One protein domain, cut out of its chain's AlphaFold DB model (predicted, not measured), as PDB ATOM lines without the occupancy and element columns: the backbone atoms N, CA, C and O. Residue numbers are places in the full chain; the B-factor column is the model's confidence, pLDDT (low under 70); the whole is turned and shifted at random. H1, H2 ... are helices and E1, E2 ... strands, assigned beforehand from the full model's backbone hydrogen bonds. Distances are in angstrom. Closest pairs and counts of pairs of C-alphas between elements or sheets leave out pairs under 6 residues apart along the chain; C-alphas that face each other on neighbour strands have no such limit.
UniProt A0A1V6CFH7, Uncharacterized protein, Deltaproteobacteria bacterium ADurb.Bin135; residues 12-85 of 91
ATOM      1  N   ASP A  12     -25.766 -14.372 -35.590       97.12
ATOM      2  CA  ASP A  12     -25.088 -15.278 -36.502       97.12
ATOM      3  C   ASP A  12     -24.478 -14.505 -37.672       97.12
ATOM      4  O   ASP A  12     -25.075 -13.553 -38.185       97.12
ATOM      5  N   VAL A  13     -23.332 -14.985 -38.146       96.81
ATOM      6  CA  VAL A  13     -22.644 -14.494 -39.343       96.81
ATOM      7  C   VAL A  13     -22.528 -15.641 -40.344       96.81
ATOM      8  O   VAL A  13     -22.146 -16.748 -39.974       96.81
ATOM      9  N   LEU A  14     -22.872 -15.397 -41.609       97.25
ATOM     10  CA  LEU A  14     -22.671 -16.351 -42.700       97.25
ATOM     11  C   LEU A  14     -21.337 -16.063 -43.387       97.25
ATOM     12  O   LEU A  14     -21.187 -15.039 -44.060       97.25
ATOM     13  N   LEU A  15     -20.397 -16.985 -43.225       95.62
ATOM     14  CA  LEU A  15     -19.132 -17.024 -43.949       95.62
ATOM     15  C   LEU A  15     -19.228 -18.037 -45.104       95.62
ATOM     16  O   LEU A  15     -20.259 -18.681 -45.306       95.62
ATOM     17  N   ALA A  16     -18.163 -18.160 -45.899       96.19
ATOM     18  CA  ALA A  16     -18.139 -19.043 -47.070       96.19
ATOM     19  C   ALA A  16     -18.308 -20.536 -46.726       96.19
ATOM     20  O   ALA A  16     -18.708 -21.321 -47.583       96.19
ATOM     21  N   ASP A  17     -17.997 -20.919 -45.491       94.44
ATOM     22  CA  ASP A  17     -18.089 -22.279 -44.961       94.44
ATOM     23  C   ASP A  17     -19.408 -22.565 -44.220       94.44
ATOM     24  O   ASP A  17     -19.768 -23.730 -44.053       94.44
ATOM     25  N   GLY A  18     -20.165 -21.539 -43.817       96.25
ATOM     26  CA  GLY A  18     -21.459 -21.717 -43.166       96.25
ATOM     27  C   GLY A  18     -21.835 -20.624 -42.169       96.25
ATOM     28  O   GLY A  18     -21.253 -19.542 -42.126       96.25
ATOM     29  N   TRP A  19     -22.884 -20.907 -41.392       96.38
ATOM     30  CA  TRP A  19     -23.369 -20.026 -40.330       96.38
ATOM     31  C   TRP A  19     -22.583 -20.243 -39.040       96.38
ATOM     32  O   TRP A  19     -22.518 -21.364 -38.544       96.38
ATOM     33  N   HIS A  20     -22.107 -19.147 -38.460       96.00
ATOM     34  CA  HIS A  20     -21.369 -19.113 -37.202       96.00
ATOM     35  C   HIS A  20     -22.169 -18.349 -36.159       96.00
ATOM     36  O   HIS A  20     -22.569 -17.211 -36.413       96.00
ATOM     37  N   LYS A  21     -22.400 -18.949 -34.985       96.56
ATOM     38  CA  LYS A  21     -22.997 -18.229 -33.853       96.56
ATOM     39  C   LYS A  21     -21.976 -17.289 -33.243       96.56
ATOM     40  O   LYS A  21     -20.831 -17.679 -33.012       96.56
ATOM     41  N   VAL A  22     -22.405 -16.072 -32.938       95.69
ATOM     42  CA  VAL A  22     -21.520 -15.044 -32.398       95.69
ATOM     43  C   VAL A  22     -22.002 -14.561 -31.040       95.69
ATOM     44  O   VAL A  22     -23.184 -14.304 -30.824       95.69
ATOM     45  N   LYS A  23     -21.054 -14.406 -30.122       93.75
ATOM     46  CA  LYS A  23     -21.274 -13.809 -28.804       93.75
ATOM     47  C   LYS A  23     -21.229 -12.281 -28.852       93.75
ATOM     48  O   LYS A  23     -21.911 -11.612 -28.081       93.75
ATOM     49  N   SER A  24     -20.396 -11.738 -29.734       92.75
ATOM     50  CA  SER A  24     -20.214 -10.303 -29.961       92.75
ATOM     51  C   SER A  24     -19.760 -10.067 -31.394       92.75
ATOM     52  O   SER A  24     -19.001 -10.881 -31.917       92.75
ATOM     53  N   PHE A  25     -20.166  -8.950 -31.992       94.94
ATOM     54  CA  PHE A  25     -19.836  -8.570 -33.362       94.94
ATOM     55  C   PHE A  25     -19.434  -7.095 -33.410       94.94
ATOM     56  O   PHE A  25     -20.123  -6.263 -32.822       94.94
ATOM     57  N   ASP A  26     -18.347  -6.776 -34.109       94.06
ATOM     58  CA  ASP A  26     -17.844  -5.408 -34.247       94.06
ATOM     59  C   ASP A  26     -17.250  -5.158 -35.644       94.06
ATOM     60  O   ASP A  26     -16.876  -6.101 -36.350       94.06
ATOM     61  N   LEU A  27     -17.167  -3.884 -36.030       90.69
ATOM     62  CA  LEU A  27     -16.663  -3.402 -37.314       90.69
ATOM     63  C   LEU A  27     -15.625  -2.301 -37.090       90.69
ATOM     64  O   LEU A  27     -15.917  -1.296 -36.450       90.69
ATOM     65  N   ASP A  28     -14.446  -2.438 -37.687       85.94
ATOM     66  CA  ASP A  28     -13.409  -1.399 -37.626       85.94
ATOM     67  C   ASP A  28     -12.479  -1.483 -38.845       85.94
ATOM     68  O   ASP A  28     -12.649  -2.328 -39.727       85.94
ATOM     69  N   SER A  29     -11.492  -0.597 -38.912       81.19
ATOM     70  CA  SER A  29     -10.394  -0.645 -39.867       81.19
ATOM     71  C   SER A  29      -9.657  -1.972 -39.742       81.19
ATOM     72  O   SER A  29      -9.223  -2.369 -38.660       81.19
ATOM     73  N   TYR A  30      -9.512  -2.664 -40.865       77.38
ATOM     74  CA  TYR A  30      -8.813  -3.939 -40.908       77.38
ATOM     75  C   TYR A  30      -7.394  -3.765 -41.429       77.38
ATOM     76  O   TYR A  30      -7.167  -3.121 -42.455       77.38
ATOM     77  N   GLU A  31      -6.441  -4.354 -40.716       78.75
ATOM     78  CA  GLU A  31      -5.017  -4.251 -41.006       78.75
ATOM     79  C   GLU A  31      -4.352  -5.616 -40.798       78.75
ATOM     80  O   GLU A  31      -4.617  -6.310 -39.813       78.75
ATOM     81  N   TYR A  32      -3.466  -5.989 -41.720       78.62
ATOM     82  CA  TYR A  32      -2.564  -7.123 -41.547       78.62
ATOM     83  C   TYR A  32      -1.262  -6.635 -40.922       78.62
ATOM     84  O   TYR A  32      -0.705  -5.627 -41.354       78.62
ATOM     85  N   VAL A  33      -0.762  -7.357 -39.925       79.38
ATOM     86  CA  VAL A  33       0.472  -7.019 -39.207       79.38
ATOM     87  C   VAL A  33       1.434  -8.197 -39.247       79.38
ATOM     88  O   VAL A  33       0.996  -9.346 -39.191       79.38
ATOM     89  N   ASP A  34       2.731  -7.907 -39.331       75.75
ATOM     90  CA  ASP A  34       3.787  -8.910 -39.191       75.75
ATOM     91  C   ASP A  34       4.297  -8.926 -37.740       75.75
ATOM     92  O   ASP A  34       4.818  -7.902 -37.281       75.75
ATOM     93  N   PRO A  35       4.143 -10.038 -36.999       67.31
ATOM     94  CA  PRO A  35       4.604 -10.133 -35.620       67.31
ATOM     95  C   PRO A  35       6.135 -10.127 -35.483       67.31
ATOM     96  O   PRO A  35       6.629  -9.571 -34.504       67.31
ATOM     97  N   GLU A  36       6.899 -10.667 -36.442       67.25
ATOM     98  CA  GLU A  36       8.373 -10.710 -36.352       67.25
ATOM     99  C   GLU A  36       8.987  -9.306 -36.458       67.25
ATOM    100  O   GLU A  36      10.021  -9.004 -35.862       67.25
ATOM    101  N   TRP A  37       8.300  -8.400 -37.151       56.00
ATOM    102  CA  TRP A  37       8.686  -6.993 -37.257       56.00
ATOM    103  C   TRP A  37       8.112  -6.117 -36.140       56.00
ATOM    104  O   TRP A  37       8.543  -4.978 -35.969       56.00
ATOM    105  N   PHE A  38       7.174  -6.645 -35.354       53.91
ATOM    106  CA  PHE A  38       6.453  -5.911 -34.316       53.91
ATOM    107  C   PHE A  38       7.289  -5.666 -33.052       53.91
ATOM    108  O   PHE A  38       7.045  -4.696 -32.339       53.91
ATOM    109  N   GLU A  39       8.276  -6.524 -32.770       55.38
ATOM    110  CA  GLU A  39       9.122  -6.411 -31.571       55.38
ATOM    111  C   GLU A  39      10.371  -5.537 -31.774       55.38
ATOM    112  O   GLU A  39      10.952  -5.053 -30.803       55.38
ATOM    113  N   SER A  40      10.798  -5.306 -33.020       56.72
ATOM    114  CA  SER A  40      12.104  -4.685 -33.309       56.72
ATOM    115  C   SER A  40      12.102  -3.154 -33.299       56.72
ATOM    116  O   SER A  40      13.130  -2.529 -33.043       56.72
ATOM    117  N   TYR A  41      10.950  -2.531 -33.522       50.28
ATOM    118  CA  TYR A  41      10.770  -1.088 -33.452       50.28
ATOM    119  C   TYR A  41       9.413  -0.840 -32.804       50.28
ATOM    120  O   TYR A  41       8.462  -1.545 -33.101       50.28
ATOM    121  N   ASN A  42       9.297   0.171 -31.946       55.97
ATOM    122  CA  ASN A  42       8.067   0.580 -31.242       55.97
ATOM    123  C   ASN A  42       6.925   1.061 -32.189       55.97
ATOM    124  O   ASN A  42       6.110   1.911 -31.832       55.97
ATOM    125  N   GLN A  43       6.900   0.579 -33.430       55.91
ATOM    126  CA  GLN A  43       5.981   0.892 -34.505       55.91
ATOM    127  C   GLN A  43       5.415  -0.416 -35.056       55.91
ATOM    128  O   GLN A  43       6.150  -1.313 -35.460       55.91
ATOM    129  N   LYS A  44       4.084  -0.507 -35.091       61.00
ATOM    130  CA  LYS A  44       3.380  -1.614 -35.738       61.00
ATOM    131  C   LYS A  44       3.663  -1.542 -37.237       61.00
ATOM    132  O   LYS A  44       3.170  -0.631 -37.903       61.00
ATOM    133  N   TRP A  45       4.444  -2.479 -37.762       65.62
ATOM    134  CA  TRP A  45       4.625  -2.611 -39.204       65.62
ATOM    135  C   TRP A  45       3.368  -3.246 -39.790       65.62
ATOM    136  O   TRP A  45       3.141  -4.453 -39.722       65.62
ATOM    137  N   ILE A  46       2.494  -2.375 -40.286       68.44
ATOM    138  CA  ILE A  46       1.258  -2.764 -40.947       68.44
ATOM    139  C   ILE A  46       1.629  -3.188 -42.365       68.44
ATOM    140  O   ILE A  46       2.058  -2.356 -43.162       68.44
ATOM    141  N   LEU A  47       1.483  -4.482 -42.646       71.31
ATOM    142  CA  LEU A  47       1.790  -5.084 -43.940       71.31
ATOM    143  C   LEU A  47       0.831  -4.581 -45.010       71.31
ATOM    144  O   LEU A  47       1.270  -4.142 -46.062       71.31
ATOM    145  N   HIS A  48      -0.469  -4.615 -44.716       64.50
ATOM    146  CA  HIS A  48      -1.516  -4.120 -45.600       64.50
ATOM    147  C   HIS A  48      -2.603  -3.440 -44.778       64.50
ATOM    148  O   HIS A  48      -3.069  -3.981 -43.770       64.50
ATOM    149  N   LYS A  49      -3.033  -2.269 -45.242       62.88
ATOM    150  CA  LYS A  49      -4.177  -1.541 -44.692       62.88
ATOM    151  C   LYS A  49      -5.396  -1.767 -45.562       62.88
ATOM    152  O   LYS A  49      -5.290  -1.854 -46.787       62.88
ATOM    153  N   GLY A  50      -6.567  -1.789 -44.937       56.03
ATOM    154  CA  GLY A  50      -7.824  -1.668 -45.650       56.03
ATOM    155  C   GLY A  50      -7.789  -0.470 -46.610       56.03
ATOM    156  O   GLY A  50      -7.590   0.663 -46.180       56.03
ATOM    157  N   GLY A  51      -7.955  -0.721 -47.912       55.09
ATOM    158  CA  GLY A  51      -8.004   0.320 -48.947       55.09
ATOM    159  C   GLY A  51      -6.909   0.270 -50.020       55.09
ATOM    160  O   GLY A  51      -7.081   0.910 -51.060       55.09
ATOM    161  N   GLU A  52      -5.840  -0.516 -49.861       57.62
ATOM    162  CA  GLU A  52      -4.939  -0.792 -50.989       57.62
ATOM    163  C   GLU A  52      -5.653  -1.719 -51.992       57.62
ATOM    164  O   GLU A  52      -6.049  -2.835 -51.670       57.62
ATOM    165  N   SER A  53      -5.871  -1.235 -53.221       55.25
ATOM    166  CA  SER A  53      -6.585  -1.928 -54.317       55.25
ATOM    167  C   SER A  53      -8.120  -2.043 -54.225       55.25
ATOM    168  O   SER A  53      -8.697  -3.005 -54.724       55.25
ATOM    169  N   LYS A  54      -8.819  -1.012 -53.722       49.16
ATOM    170  CA  LYS A  54     -10.293  -0.841 -53.860       49.16
ATOM    171  C   LYS A  54     -11.175  -1.842 -53.090       49.16
ATOM    172  O   LYS A  54     -12.392  -1.823 -53.273       49.16
ATOM    173  N   ILE A  55     -10.607  -2.675 -52.221       52.72
ATOM    174  CA  ILE A  55     -11.382  -3.479 -51.265       52.72
ATOM    175  C   ILE A  55     -11.726  -2.596 -50.061       52.72
ATOM    176  O   ILE A  55     -10.887  -1.835 -49.579       52.72
ATOM    177  N   THR A  56     -12.981  -2.659 -49.609       53.09
ATOM    178  CA  THR A  56     -13.503  -1.887 -48.471       53.09
ATOM    179  C   THR A  56     -12.600  -2.015 -47.247       53.09
ATOM    180  O   THR A  56     -12.297  -3.120 -46.811       53.09
ATOM    181  N   ALA A  57     -12.207  -0.866 -46.687       72.81
ATOM    182  CA  ALA A  57     -11.259  -0.746 -45.580       72.81
ATOM    183  C   ALA A  57     -11.780  -1.247 -44.219       72.81
ATOM    184  O   ALA A  57     -11.042  -1.266 -43.235       72.81
ATOM    185  N   THR A  58     -13.048  -1.647 -44.164       83.88
ATOM    186  CA  THR A  58     -13.718  -2.138 -42.965       83.88
ATOM    187  C   THR A  58     -13.587  -3.654 -42.884       83.88
ATOM    188  O   THR A  58     -13.906  -4.365 -43.839       83.88
ATOM    189  N   GLY A  59     -13.137  -4.155 -41.743       89.06
ATOM    190  CA  GLY A  59     -13.231  -5.553 -41.364       89.06
ATOM    191  C   GLY A  59     -14.301  -5.789 -40.323       89.06
ATOM    192  O   GLY A  59     -14.951  -4.867 -39.836       89.06
ATOM    193  N   PHE A  60     -14.444  -7.056 -39.983       92.50
ATOM    194  CA  PHE A  60     -15.236  -7.508 -38.864       92.50
ATOM    195  C   PHE A  60     -14.342  -8.199 -37.840       92.50
ATOM    196  O   PHE A  60     -13.281  -8.744 -38.165       92.50
ATOM    197  N   VAL A  61     -14.830  -8.236 -36.609       94.69
ATOM    198  CA  VAL A  61     -14.381  -9.175 -35.591       94.69
ATOM    199  C   VAL A  61     -15.594  -9.736 -34.868       94.69
ATOM    200  O   VAL A  61     -16.522  -9.003 -34.529       94.69
ATOM    201  N   PHE A  62     -15.589 -11.041 -34.615       95.69
ATOM    202  CA  PHE A  62     -16.547 -11.648 -33.707       95.69
ATOM    203  C   PHE A  62     -15.910 -12.731 -32.845       95.69
ATOM    204  O   PHE A  62     -14.862 -13.285 -33.178       95.69
ATOM    205  N   ILE A  63     -16.553 -13.007 -31.713       96.50
ATOM    206  CA  ILE A  63     -16.192 -14.112 -30.823       96.50
ATOM    207  C   ILE A  63     -17.188 -15.238 -31.071       96.50
ATOM    208  O   ILE A  63     -18.395 -15.016 -30.942       96.50
ATOM    209  N   SER A  64     -16.690 -16.421 -31.430       95.12
ATOM    210  CA  SER A  64     -17.525 -17.591 -31.685       95.12
ATOM    211  C   SER A  64     -18.203 -18.072 -30.398       95.12
ATOM    212  O   SER A  64     -17.583 -18.154 -29.332       95.12
ATOM    213  N   ASP A  65     -19.499 -18.351 -30.510       95.25
ATOM    214  CA  ASP A  65     -20.329 -18.996 -29.486       95.25
ATOM    215  C   ASP A  65     -20.634 -20.462 -29.863       95.25
ATOM    216  O   ASP A  65     -21.446 -21.128 -29.219       95.25
ATOM    217  N   ASP A  66     -20.009 -20.978 -30.928       91.50
ATOM    218  CA  ASP A  66     -20.119 -22.388 -31.296       91.50
ATOM    219  C   ASP A  66     -19.382 -23.262 -30.265       91.50
ATOM    220  O   ASP A  66     -18.239 -22.957 -29.930       91.50
ATOM    221  N   PRO A  67     -19.969 -24.364 -29.763       89.81
ATOM    222  CA  PRO A  67     -19.306 -25.261 -28.813       89.81
ATOM    223  C   PRO A  67     -17.937 -25.787 -29.268       89.81
ATOM    224  O   PRO A  67     -17.095 -26.097 -28.427       89.81
ATOM    225  N   THR A  68     -17.720 -25.919 -30.577       89.56
ATOM    226  CA  THR A  68     -16.469 -26.435 -31.154       89.56
ATOM    227  C   THR A  68     -15.368 -25.380 -31.252       89.56
ATOM    228  O   THR A  68     -14.190 -25.729 -31.266       89.56
ATOM    229  N   GLU A  69     -15.739 -24.100 -31.238       89.00
ATOM    230  CA  GLU A  69     -14.838 -22.953 -31.384       89.00
ATOM    231  C   GLU A  69     -15.104 -21.884 -30.311       89.00
ATOM    232  O   GLU A  69     -14.846 -20.696 -30.505       89.00
ATOM    233  N   TYR A  70     -15.641 -22.285 -29.158       93.38
ATOM    234  CA  TYR A  70     -16.146 -21.347 -28.163       93.38
ATOM    235  C   TYR A  70     -15.042 -20.395 -27.687       93.38
ATOM    236  O   TYR A  70     -14.001 -20.816 -27.179       93.38
ATOM    237  N   GLY A  71     -15.282 -19.091 -27.828       91.88
ATOM    238  CA  GLY A  71     -14.331 -18.049 -27.446       91.88
ATOM    239  C   GLY A  71     -13.254 -17.735 -28.491       91.88
ATOM    240  O   GLY A  71     -12.481 -16.797 -28.286       91.88
ATOM    241  N   VAL A  72     -13.205 -18.453 -29.618       95.06
ATOM    242  CA  VAL A  72     -12.283 -18.146 -30.721       95.06
ATOM    243  C   VAL A  72     -12.652 -16.795 -31.331       95.06
ATOM    244  O   VAL A  72     -13.817 -16.503 -31.596       95.06
ATOM    245  N   THR A  73     -11.643 -15.948 -31.538       94.56
ATOM    246  CA  THR A  73     -11.813 -14.648 -32.195       94.56
ATOM    247  C   THR A  73     -11.577 -14.793 -33.690       94.56
ATOM    248  O   THR A  73     -10.468 -15.118 -34.110       94.56
ATOM    249  N   ILE A  74     -12.593 -14.486 -34.491       94.06
ATOM    250  CA  ILE A  74     -12.537 -14.546 -35.952       94.06
ATOM    251  C   ILE A  74     -12.551 -13.118 -36.492       94.06
ATOM    252  O   ILE A  74     -13.355 -12.291 -36.063       94.06
ATOM    253  N   LYS A  75     -11.625 -12.815 -37.409       92.50
ATOM    254  CA  LYS A  75     -11.444 -11.486 -38.010       92.50
ATOM    255  C   LYS A  75     -11.254 -11.611 -39.512       92.50
ATOM    256  O   LYS A  75     -10.586 -12.535 -39.971       92.50
ATOM    257  N   GLY A  76     -11.756 -10.646 -40.267       89.88
ATOM    258  CA  GLY A  76     -11.564 -10.617 -41.713       89.88
ATOM    259  C   GLY A  76     -12.115  -9.348 -42.349       89.88
ATOM    260  O   GLY A  76     -12.676  -8.505 -41.648       89.88
ATOM    261  N   PRO A  77     -11.978  -9.190 -43.674       89.62
ATOM    262  CA  PRO A  77     -12.589  -8.073 -44.379       89.62
ATOM    263  C   PRO A  77     -14.116  -8.201 -44.345       89.62
ATOM    264  O   PRO A  77     -14.659  -9.301 -44.463       89.62
ATOM    265  N   LEU A  78     -14.830  -7.077 -44.226       89.56
ATOM    266  CA  LEU A  78     -16.296  -7.064 -44.139       89.56
ATOM    267  C   LEU A  78     -16.953  -7.698 -45.374       89.56
ATOM    268  O   LEU A  78     -18.017  -8.298 -45.270       89.56
ATOM    269  N   SER A  79     -16.284  -7.640 -46.528       88.94
ATOM    270  CA  SER A  79     -16.721  -8.287 -47.770       88.94
ATOM    271  C   SER A  79     -16.795  -9.817 -47.701       88.94
ATOM    272  O   SER A  79     -17.397 -10.418 -48.583       88.94
ATOM    273  N   SER A  80     -16.180 -10.458 -46.702       91.75
ATOM    274  CA  SER A  80     -16.274 -11.912 -46.510       91.75
ATOM    275  C   SER A  80     -17.567 -12.351 -45.820       91.75
ATOM    276  O   SER A  80     -17.885 -13.540 -45.840       91.75
ATOM    277  N   ILE A  81     -18.313 -11.426 -45.207       93.56
ATOM    278  CA  ILE A  81     -19.617 -11.728 -44.615       93.56
ATOM    279  C   ILE A  81     -20.672 -11.700 -45.715       93.56
ATOM    280  O   ILE A  81     -20.942 -10.661 -46.313       93.56
ATOM    281  N   ILE A  82     -21.297 -12.851 -45.950       95.88
ATOM    282  CA  ILE A  82     -22.344 -13.011 -46.963       95.88
ATOM    283  C   ILE A  82     -23.683 -12.491 -46.426       95.88
ATOM    284  O   ILE A  82     -24.439 -11.842 -47.148       95.88
ATOM    285  N   ALA A  83     -23.988 -12.785 -45.160       95.81
ATOM    286  CA  ALA A  83     -25.219 -12.376 -44.490       95.81
ATOM    287  C   ALA A  83     -25.051 -12.374 -42.964       95.81
ATOM    288  O   ALA A  83     -24.128 -12.983 -42.426       95.81
ATOM    289  N   ILE A  84     -25.992 -11.735 -42.269       95.81
ATOM    290  CA  ILE A  84     -26.115 -11.776 -40.808       95.81
ATOM    291  C   ILE A  84     -27.534 -12.182 -40.396       95.81
ATOM    292  O   ILE A  84     -28.487 -11.979 -41.152       95.81
ATOM    293  N   LYS A  85     -27.680 -12.719 -39.182       95.88
ATOM    294  CA  LYS A  85     -28.972 -12.818 -38.488       95.88
ATOM    295  C   LYS A  85     -29.002 -11.846 -37.327       95.88
ATOM    296  O   LYS A  85     -28.026 -11.732 -36.591       95.88
TER     297      LYS A  85
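Overview. This is residues 12 to 85 of the 91 residues of an uncharacterized protein of Deltaproteobacteria bacterium ADurb.Bin135 (UniProt A0A1V6CFH7). A strongly twisted antiparallel sheet of five strands is built round its longest strand, E2, which bends sharply at residue 23, with E1 and then E7 beside the part before the bend and E5 and then E6 beside the rest. From the far end of E2 a thin two-stranded arm, E3 and E4, leads away, with the short helix H1 beyond it, and this arm makes much of the length. The printed part has 74 residues, with seven named strands and one named helix in the order E1 E2 E3 H1 E4 E5 E6 E7; the class is mostly strand. The large sheet has the order E6 E5 E2 E1 E7. The whole is loose, with a radius of gyration of the C-alphas of 14.2 A and spans of 40 by 28 by 18 A.

Arrangement. E2, residues 18 to 29, bends by 98 degrees at residue 23. Its pairing is staggered: residues 18 to 21 pair with E1, residues 12 to 15, and residues 22 to 29 with E5, residues 58 to 64. E1 and E2 are a hairpin, with N 20 and O 13 at 2.8 A. E5 and E2 are antiparallel at 137 degrees, with N 23 and O 63 at 2.8 A. E6, residues 73 to 77, is an edge strand and forms a hairpin with E5, with N 60 and O 76 at 2.8 A. E7, residues 83 to 85, is the other edge strand, antiparallel to E1 at 164 degrees, with N 14 and O 83 at 2.8 A. E2 runs on into E3, residues 31 to 33, across one residue at 91 degrees. E3 and E4, residues 46 to 49, are antiparallel at 168 degrees, with N 47 and O 32 at 2.8 A. The closest C-alphas of E2 and E4 are those of Ser 29 and Lys 49, 7.9 A apart. H1, residues 35 to 38, is not on the large sheet; it is too short for an O i to N i+4 pair, and its one O i to N i+3 pair is within range.

Along the chain. E1 begins at C-alpha 12, at (-25.088, -15.278, -36.502). E2 measures 24.0 A from first to last C-alpha and ends at C-alpha 29, at (-10.394, -0.645, -39.867). E5 measures 19.5 A and E6 13.9 A. E7 ends at C-alpha 85, at (-28.972, -12.818, -38.488).

Size, cuts and confidence. The two C-alphas farthest apart, those of Ser 40 and Lys 85, are 42.2 A apart, while those of Asp 12 and Lys 85 are 5.0 A apart. The printed part has no cut and no long link. The mean pLDDT of the printed part is 81.6, with residues 35 to 46 and 48 to 56 under 70.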